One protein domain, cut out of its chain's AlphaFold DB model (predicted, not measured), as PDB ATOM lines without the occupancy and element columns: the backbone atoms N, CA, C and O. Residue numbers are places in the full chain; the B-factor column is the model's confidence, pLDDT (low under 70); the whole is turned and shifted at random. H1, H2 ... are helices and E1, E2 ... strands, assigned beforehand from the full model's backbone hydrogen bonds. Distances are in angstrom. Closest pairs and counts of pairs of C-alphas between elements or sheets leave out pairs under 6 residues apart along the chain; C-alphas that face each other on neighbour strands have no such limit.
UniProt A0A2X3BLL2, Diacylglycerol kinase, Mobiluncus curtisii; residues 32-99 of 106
ATOM      1  N   ARG A  32      13.098  33.335  70.825       80.25
ATOM      2  CA  ARG A  32      12.214  33.157  69.671       80.25
ATOM      3  C   ARG A  32      11.121  32.160  70.040       80.25
ATOM      4  O   ARG A  32      11.416  31.225  70.781       80.25
ATOM      5  N   PRO A  33       9.887  32.344  69.546       82.38
ATOM      6  CA  PRO A  33       8.866  31.317  69.675       82.38
ATOM      7  C   PRO A  33       9.333  30.075  68.910       82.38
ATOM      8  O   PRO A  33       9.621  30.142  67.712       82.38
ATOM      9  N   VAL A  34       9.463  28.961  69.621       81.62
ATOM     10  CA  VAL A  34       9.874  27.665  69.086       81.62
ATOM     11  C   VAL A  34       8.831  26.643  69.505       81.62
ATOM     12  O   VAL A  34       8.465  26.555  70.675       81.62
ATOM     13  N   ARG A  35       8.367  25.852  68.537       83.94
ATOM     14  CA  ARG A  35       7.542  24.676  68.801       83.94
ATOM     15  C   ARG A  35       8.455  23.459  68.909       83.94
ATOM     16  O   ARG A  35       9.127  23.119  67.935       83.94
ATOM     17  N   LEU A  36       8.482  22.818  70.073       82.88
ATOM     18  CA  LEU A  36       9.250  21.590  70.291       82.88
ATOM     19  C   LEU A  36       8.352  20.369  70.092       82.88
ATOM     20  O   LEU A  36       7.285  20.267  70.697       82.88
ATOM     21  N   SER A  37       8.802  19.440  69.253       84.38
ATOM     22  CA  SER A  37       8.192  18.121  69.082       84.38
ATOM     23  C   SER A  37       9.269  17.063  69.252       84.38
ATOM     24  O   SER A  37      10.252  17.075  68.509       84.38
ATOM     25  N   LEU A  38       9.104  16.196  70.249       83.88
ATOM     26  CA  LEU A  38      10.049  15.144  70.617       83.88
ATOM     27  C   LEU A  38       9.341  13.803  70.482       83.88
ATOM     28  O   LEU A  38       8.289  13.610  71.085       83.88
ATOM     29  N   ASP A  39       9.885  12.915  69.653       85.38
ATOM     30  CA  ASP A  39       9.330  11.579  69.397       85.38
ATOM     31  C   ASP A  39       7.830  11.587  69.043       85.38
ATOM     32  O   ASP A  39       7.054  10.723  69.441       85.38
ATOM     33  N   GLY A  40       7.403  12.608  68.291       82.81
ATOM     34  CA  GLY A  40       6.010  12.792  67.871       82.81
ATOM     35  C   GLY A  40       5.100  13.446  68.917       82.81
ATOM     36  O   GLY A  40       3.958  13.777  68.597       82.81
ATOM     37  N   VAL A  41       5.593  13.693  70.133       83.00
ATOM     38  CA  VAL A  41       4.879  14.430  71.180       83.00
ATOM     39  C   VAL A  41       5.229  15.909  71.081       83.00
ATOM     40  O   VAL A  41       6.394  16.295  71.173       83.00
ATOM     41  N   VAL A  42       4.220  16.764  70.924       82.50
ATOM     42  CA  VAL A  42       4.404  18.220  70.969       82.50
ATOM     43  C   VAL A  42       4.515  18.651  72.428       82.50
ATOM     44  O   VAL A  42       3.553  18.542  73.182       82.50
ATOM     45  N   TRP A  43       5.686  19.153  72.812       75.75
ATOM     46  CA  TRP A  43       5.958  19.631  74.171       75.75
ATOM     47  C   TRP A  43       5.383  21.028  74.426       75.75
ATOM     48  O   TRP A  43       5.099  21.375  75.567       75.75
ATOM     49  N   GLY A  44       5.163  21.810  73.367       76.75
ATOM     50  CA  GLY A  44       4.514  23.116  73.437       76.75
ATOM     51  C   GLY A  44       5.153  24.153  72.520       76.75
ATOM     52  O   GLY A  44       6.097  23.865  71.777       76.75
ATOM     53  N   GLU A  45       4.609  25.366  72.570       78.06
ATOM     54  CA  GLU A  45       5.211  26.565  71.989       78.06
ATOM     55  C   GLU A  45       5.787  27.426  73.103       78.06
ATOM     56  O   GLU A  45       5.051  28.022  73.888       78.06
ATOM     57  N   GLU A  46       7.111  27.507  73.160       78.19
ATOM     58  CA  GLU A  46       7.810  28.281  74.178       78.19
ATOM     59  C   GLU A  46       8.774  29.274  73.544       78.19
ATOM     60  O   GLU A  46       9.285  29.092  72.438       78.19
ATOM     61  N   HIS A  47       9.036  30.360  74.265       79.56
ATOM     62  CA  HIS A  47      10.058  31.311  73.861       79.56
ATOM     63  C   HIS A  47      11.409  30.817  74.353       79.56
ATOM     64  O   HIS A  47      11.767  31.014  75.517       79.56
ATOM     65  N   LEU A  48      12.171  30.202  73.457       77.19
ATOM     66  CA  LEU A  48      13.482  29.655  73.773       77.19
ATOM     67  C   LEU A  48      14.577  30.607  73.310       77.19
ATOM     68  O   LEU A  48      14.555  31.146  72.202       77.19
ATOM     69  N   THR A  49      15.554  30.808  74.185       76.44
ATOM     70  CA  THR A  49      16.801  31.512  73.864       76.44
ATOM     71  C   THR A  49      17.838  30.533  73.316       76.44
ATOM     72  O   THR A  49      18.631  30.886  72.446       76.44
ATOM     73  N   LEU A  50      17.819  29.297  73.820       74.88
ATOM     74  CA  LEU A  50      18.688  28.206  73.400       74.88
ATOM     75  C   LEU A  50      17.907  26.893  73.421       74.88
ATOM     76  O   LEU A  50      17.149  26.638  74.353       74.88
ATOM     77  N   CYS A  51      18.170  26.035  72.446       76.69
ATOM     78  CA  CYS A  51      17.858  24.617  72.517       76.69
ATOM     79  C   CYS A  51      19.093  23.849  72.042       76.69
ATOM     80  O   CYS A  51      19.598  24.112  70.950       76.69
ATOM     81  N   ALA A  52      19.598  22.937  72.867       77.06
ATOM     82  CA  ALA A  52      20.746  22.099  72.560       77.06
ATOM     83  C   ALA A  52      20.358  20.625  72.684       77.06
ATOM     84  O   ALA A  52      19.730  20.223  73.660       77.06
ATOM     85  N   VAL A  53      20.765  19.827  71.700       79.75
ATOM     86  CA  VAL A  53      20.625  18.369  71.722       79.75
ATOM     87  C   VAL A  53      21.983  17.784  72.085       79.75
ATOM     88  O   VAL A  53      22.989  18.073  71.434       79.75
ATOM     89  N   ALA A  54      22.023  17.003  73.154       76.88
ATOM     90  CA  ALA A  54      23.229  16.457  73.744       76.88
ATOM     91  C   ALA A  54      23.176  14.927  73.731       76.88
ATOM     92  O   ALA A  54      22.292  14.315  74.322       76.88
ATOM     93  N   ASN A  55      24.170  14.317  73.088       80.12
ATOM     94  CA  ASN A  55      24.405  12.869  73.134       80.12
ATOM     95  C   ASN A  55      25.234  12.445  74.359       80.12
ATOM     96  O   ASN A  55      25.514  11.278  74.579       80.12
ATOM     97  N   GLY A  56      25.759  13.397  75.120       73.56
ATOM     98  CA  GLY A  56      26.662  13.122  76.223       73.56
ATOM     99  C   GLY A  56      26.781  14.332  77.127       73.56
ATOM    100  O   GLY A  56      26.308  15.422  76.802       73.56
ATOM    101  N   LYS A  57      27.410  14.130  78.283       73.44
ATOM    102  CA  LYS A  57      27.380  15.112  79.376       73.44
ATOM    103  C   LYS A  57      28.006  16.447  79.014       73.44
ATOM    104  O   LYS A  57      27.545  17.498  79.466       73.44
ATOM    105  N   CYS A  58      29.057  16.391  78.205       67.31
ATOM    106  CA  CYS A  58      29.940  17.513  77.964       67.31
ATOM    107  C   CYS A  58      29.921  17.962  76.504       67.31
ATOM    108  O   CYS A  58      29.983  17.148  75.586       67.31
ATOM    109  N   TYR A  59      29.937  19.276  76.307       67.06
ATOM    110  CA  TYR A  59      30.267  19.924  75.047       67.06
ATOM    111  C   TYR A  59      31.757  20.305  75.022       67.06
ATOM    112  O   TYR A  59      32.400  20.423  76.075       67.06
ATOM    113  N   GLY A  60      32.315  20.476  73.817       58.53
ATOM    114  CA  GLY A  60      33.746  20.695  73.573       58.53
ATOM    115  C   GLY A  60      34.416  21.662  74.562       58.53
ATOM    116  O   GLY A  60      33.880  22.722  74.883       58.53
ATOM    117  N   GLY A  61      35.593  21.279  75.066       63.50
ATOM    118  CA  GLY A  61      36.316  22.016  76.110       63.50
ATOM    119  C   GLY A  61      35.966  21.621  77.555       63.50
ATOM    120  O   GLY A  61      36.561  22.180  78.473       63.50
ATOM    121  N   GLY A  62      35.063  20.655  77.770       65.94
ATOM    122  CA  GLY A  62      34.723  20.129  79.104       65.94
ATOM    123  C   GLY A  62      33.528  20.819  79.771       65.94
ATOM    124  O   GLY A  62      33.402  20.788  80.992       65.94
ATOM    125  N   VAL A  63      32.660  21.463  78.989       67.38
ATOM    126  CA  VAL A  63      31.468  22.154  79.502       67.38
ATOM    127  C   VAL A  63      30.357  21.148  79.722       67.38
ATOM    128  O   VAL A  63      29.860  20.590  78.750       67.38
ATOM    129  N   VAL A  64      29.917  20.951  80.960       69.06
ATOM    130  CA  VAL A  64      28.783  20.071  81.251       69.06
ATOM    131  C   VAL A  64      27.484  20.801  80.899       69.06
ATOM    132  O   VAL A  64      27.125  21.788  81.537       69.06
ATOM    133  N   VAL A  65      26.803  20.342  79.849       67.25
ATOM    134  CA  VAL A  65      25.548  20.949  79.354       67.25
ATOM    135  C   VAL A  65      24.339  20.111  79.758       67.25
ATOM    136  O   VAL A  65      23.292  20.663  80.082       67.25
ATOM    137  N   ALA A  66      24.491  18.787  79.779       68.69
ATOM    138  CA  ALA A  66      23.431  17.852  80.130       68.69
ATOM    139  C   ALA A  66      24.003  16.764  81.052       68.69
ATOM    140  O   ALA A  66      24.371  15.695  80.576       68.69
ATOM    141  N   PRO A  67      24.137  17.008  82.364       67.94
ATOM    142  CA  PRO A  67      24.815  16.075  83.273       67.94
ATOM    143  C   PRO A  67      24.162  14.685  83.333       67.94
ATOM    144  O   PRO A  67      24.858  13.695  83.581       67.94
ATOM    145  N   GLN A  68      22.858  14.602  83.056       71.81
ATOM    146  CA  GLN A  68      22.107  13.352  82.925       71.81
ATOM    147  C   GLN A  68      22.321  12.606  81.595       71.81
ATOM    148  O   GLN A  68      21.976  11.434  81.520       71.81
ATOM    149  N   ALA A  69      22.895  13.240  80.567       75.12
ATOM    150  CA  ALA A  69      23.063  12.613  79.260       75.12
ATOM    151  C   ALA A  69      24.060  11.452  79.316       75.12
ATOM    152  O   ALA A  69      25.156  11.581  79.874       75.12
ATOM    153  N   SER A  70      23.724  10.334  78.686       76.19
ATOM    154  CA  SER A  70      24.652   9.238  78.435       76.19
ATOM    155  C   SER A  70      24.754   9.012  76.933       76.19
ATOM    156  O   SER A  70      23.804   9.230  76.206       76.19
ATOM    157  N   SER A  71      25.920   8.592  76.452       76.31
ATOM    158  CA  SER A  71      26.084   8.204  75.040       76.31
ATOM    159  C   SER A  71      25.780   6.724  74.807       76.31
ATOM    160  O   SER A  71      25.906   6.236  73.689       76.31
ATOM    161  N   TYR A  72      25.433   6.003  75.875       79.81
ATOM    162  CA  TYR A  72      25.234   4.553  75.886       79.81
ATOM    163  C   TYR A  72      23.779   4.149  76.143       79.81
ATOM    164  O   TYR A  72      23.466   2.965  76.098       79.81
ATOM    165  N   ASP A  73      22.902   5.104  76.455       79.06
ATOM    166  CA  ASP A  73      21.484   4.864  76.746       79.06
ATOM    167  C   ASP A  73      20.609   4.840  75.480       79.06
ATOM    168  O   ASP A  73      19.446   4.449  75.541       79.06
ATOM    169  N   GLY A  74      21.174   5.220  74.327       79.25
ATOM    170  CA  GLY A  74      20.466   5.259  73.051       79.25
ATOM    171  C   GLY A  74      19.441   6.390  72.951       79.25
ATOM    172  O   GLY A  74      18.625   6.363  72.030       79.25
ATOM    173  N   VAL A  75      19.472   7.371  73.861       81.56
ATOM    174  CA  VAL A  75      18.548   8.512  73.865       81.56
ATOM    175  C   VAL A  75      19.305   9.837  73.845       81.56
ATOM    176  O   VAL A  75      20.368   9.994  74.438       81.56
ATOM    177  N   PHE A  76      18.746  10.839  73.169       81.00
ATOM    178  CA  PHE A  76      19.301  12.189  73.210       81.00
ATOM    179  C   PHE A  76      18.719  12.976  74.379       81.00
ATOM    180  O   PHE A  76      17.510  12.998  74.601       81.00
ATOM    181  N   SER A  77      19.581  13.693  75.094       79.25
ATOM    182  CA  SER A  77      19.157  14.659  76.104       79.25
ATOM    183  C   SER A  77      18.974  16.032  75.482       79.25
ATOM    184  O   SER A  77      19.814  16.492  74.712       79.25
ATOM    185  N   ILE A  78      17.905  16.726  75.853       77.06
ATOM    186  CA  ILE A  78      17.612  18.060  75.334       77.06
ATOM    187  C   ILE A  78      17.736  19.068  76.468       77.06
ATOM    188  O   ILE A  78      17.120  18.919  77.520       77.06
ATOM    189  N   ALA A  79      18.572  20.081  76.251       76.44
ATOM    190  CA  ALA A  79      18.785  21.191  77.165       76.44
ATOM    191  C   ALA A  79      18.214  22.467  76.539       76.44
ATOM    192  O   ALA A  79      18.746  22.991  75.555       76.44
ATOM    193  N   THR A  80      17.126  22.970  77.107       73.69
ATOM    194  CA  THR A  80      16.481  24.217  76.692       73.69
ATOM    195  C   THR A  80      16.806  25.336  77.672       73.69
ATOM    196  O   THR A  80      16.956  25.121  78.871       73.69
ATOM    197  N   LEU A  81      16.929  26.557  77.158       73.75
ATOM    198  CA  LEU A  81      17.000  27.772  77.960       73.75
ATOM    199  C   LEU A  81      15.807  28.648  77.589       73.75
ATOM    200  O   LEU A  81      15.816  29.294  76.534       73.75
ATOM    201  N   SER A  82      14.804  28.678  78.465       70.44
ATOM    202  CA  SER A  82      13.636  29.550  78.344       70.44
ATOM    203  C   SER A  82      14.019  31.031  78.354       70.44
ATOM    204  O   SER A  82      15.111  31.431  78.776       70.44
ATOM    205  N   SER A  83      13.107  31.866  77.860       67.94
ATOM    206  CA  SER A  83      13.217  33.324  77.870       67.94
ATOM    207  C   SER A  83      13.536  33.839  79.274       67.94
ATOM    208  O   SER A  83      12.697  33.852  80.173       67.94
ATOM    209  N   MET A  84      14.774  34.290  79.469       64.12
ATOM    210  CA  MET A  84      15.209  34.896  80.718       64.12
ATOM    211  C   MET A  84      15.848  36.261  80.460       64.12
ATOM    212  O   MET A  84      16.590  36.436  79.492       64.12
ATOM    213  N   PRO A  85      15.631  37.250  81.345       62.41
ATOM    214  CA  PRO A  85      16.341  38.519  81.251       62.41
ATOM    215  C   PRO A  85      17.851  38.267  81.344       62.41
ATOM    216  O   PRO A  85      18.287  37.500  82.199       62.41
ATOM    217  N   ARG A  86      18.661  38.949  80.520       61.44
ATOM    218  CA  ARG A  86      20.125  38.743  80.378       61.44
ATOM    219  C   ARG A  86      20.887  38.539  81.697       61.44
ATOM    220  O   ARG A  86      21.762  37.689  81.784       61.44
ATOM    221  N   ARG A  87      20.513  39.270  82.754       59.03
ATOM    222  CA  ARG A  87      21.098  39.142  84.105       59.03
ATOM    223  C   ARG A  87      20.902  37.760  84.746       59.03
ATOM    224  O   ARG A  87      21.754  37.312  85.503       59.03
ATOM    225  N   LYS A  88      19.789  37.083  84.449       62.88
ATOM    226  CA  LYS A  88      19.473  35.735  84.936       62.88
ATOM    227  C   LYS A  88      20.160  34.642  84.117       62.88
ATOM    228  O   LYS A  88      20.304  33.558  84.656       62.88
ATOM    229  N   VAL A  89      20.653  34.933  82.908       62.81
ATOM    230  CA  VAL A  89      21.410  33.980  82.065       62.81
ATOM    231  C   VAL A  89      22.794  33.671  82.651       62.81
ATOM    232  O   VAL A  89      23.311  32.575  82.469       62.81
ATOM    233  N   LEU A  90      23.378  34.587  83.430       62.38
ATOM    234  CA  LEU A  90      24.673  34.367  84.088       62.38
ATOM    235  C   LEU A  90      24.631  33.228  85.120       62.38
ATOM    236  O   LEU A  90      25.578  32.457  85.218       62.38
ATOM    237  N   ARG A  91      23.535  33.088  85.878       64.31
ATOM    238  CA  ARG A  91      23.375  32.036  86.902       64.31
ATOM    239  C   ARG A  91      23.493  30.607  86.347       64.31
ATOM    240  O   ARG A  91      24.335  29.867  86.853       64.31
ATOM    241  N   PRO A  92      22.719  30.211  85.323       61.06
ATOM    242  CA  PRO A  92      22.855  28.894  84.723       61.06
ATOM    243  C   PRO A  92      24.194  28.720  84.007       61.06
ATOM    244  O   PRO A  92      24.757  27.635  84.035       61.06
ATOM    245  N   LEU A  93      24.795  29.793  83.486       59.72
ATOM    246  CA  LEU A  93      26.157  29.750  82.944       59.72
ATOM    247  C   LEU A  93      27.193  29.295  83.988       59.72
ATOM    248  O   LEU A  93      28.078  28.488  83.701       59.72
ATOM    249  N   PHE A  94      27.076  29.800  85.218       61.69
ATOM    250  CA  PHE A  94      27.952  29.420  86.328       61.69
ATOM    251  C   PHE A  94      27.651  28.027  86.898       61.69
ATOM    252  O   PHE A  94      28.560  27.419  87.468       61.69
ATOM    253  N   ALA A  95      26.418  27.531  86.761       62.00
ATOM    254  CA  ALA A  95      26.040  26.166  87.138       62.00
ATOM    255  C   ALA A  95      26.535  25.135  86.104       62.00
ATOM    256  O   ALA A  95      27.122  24.127  86.488       62.00
ATOM    257  N   ALA A  96      26.458  25.455  84.804       59.84
ATOM    258  CA  ALA A  96      26.999  24.638  83.710       59.84
ATOM    259  C   ALA A  96      28.495  24.332  83.900       59.84
ATOM    260  O   ALA A  96      28.966  23.216  83.701       59.84
ATOM    261  N   LYS A  97      29.260  25.338  84.347       52.75
ATOM    262  CA  LYS A  97      30.696  25.192  84.630       52.75
ATOM    263  C   LYS A  97      30.978  24.298  85.849       52.75
ATOM    264  O   LYS A  97      32.077  23.763  85.958       52.75
ATOM    265  N   ARG A  98      30.027  24.165  86.777       53.03
ATOM    266  CA  ARG A  98      30.163  23.335  87.987       53.03
ATOM    267  C   ARG A  98      29.713  21.889  87.789       53.03
ATOM    268  O   ARG A  98      30.037  21.061  88.627       53.03
ATOM    269  N   GLY A  99      29.026  21.578  86.688       47.69
ATOM    270  CA  GLY A  99      28.438  20.254  86.477       47.69
ATOM    271  C   GLY A  99      27.168  20.011  87.293       47.69
ATOM    272  O   GLY A  99      26.678  18.887  87.315       47.69
TER     273      GLY A  99
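Overview. This is residues 32 to 99 of the 106 residues of the protein "Diacylglycerol kinase" of Mobiluncus curtisii (UniProt A0A2X3BLL2). A three-stranded meander folded into a V, with E2 bending by 130 degrees at residue 47 so that E1 pairs with its first part and E3 with its second; helix H1 comes after E3 and folds back beside the E2 and E3 arm, while the long loop of residues 55 to 76 lies at the end of that arm away from the bend. The printed part has 68 residues with three named strands and one named helix, in the order E1, E2, E3, H1; the antiparallel sheet has the order E1, E2, E3, and the class is mixed, helices and strands. The whole is only just compact, close to loose, with a radius of gyration of the C-alphas of 13.0 A, and it is flat, spanning 34 by 30 by 15 A.

Along the chain. E1 is residues 32 to 38, 18.2 A from first to last C-alpha, and begins with C-alpha 32 at (12.214, 33.157, 69.671). E2, the longest strand, is residues 41 to 54 and measures 18.6 A. E3 is residues 77 to 82, 16.0 A long. H1 is residues 86 to 96, also 16.0 A, and ends with C-alpha 96 at (26.999, 24.638, 83.710).

Arrangement. E1, E2 and E3 form a meander, each strand the antiparallel neighbour of the one before, in a strongly twisted sheet with C-alphas up to 4.7 A off its best plane. The pairing is staggered: E2 pairs with E1 over residues 41 to 48 and with E3 over residues 48 to 54. E1 and E2 are a hairpin; C-alphas 37 and 42, which face each other, are 4.2 A apart, and N 34 and O 46 are within hydrogen-bond range at 2.8 A. E2 and E3 are also a hairpin; the facing C-alphas 51 and 80 are 4.4 A apart, and N 52 and O 79 are 2.8 A apart, within hydrogen-bond range. The edge strands E1 and E3 are apart. H1 is apart from E1 and from E2, and only just not on the sheet, with 4 pairs of C-alphas within 10 A. In H1, 4 of 7 O i to N i+4 pairs are within hydrogen-bond range.

Size, cuts and confidence. The two C-alphas farthest apart, those of Tyr 72 and Arg 87, are 35.8 A apart. The printed part has no cut. The links from E1 to E2 and from E3 to H1 are tight; the link from E2 to E3 is long, 22 residues, and within it residues 58 to 59 pair antiparallel with residues 63 to 64. The mean pLDDT of the printed part is 72.1, and residues 58 to 67 and 83 to 99 are under 70.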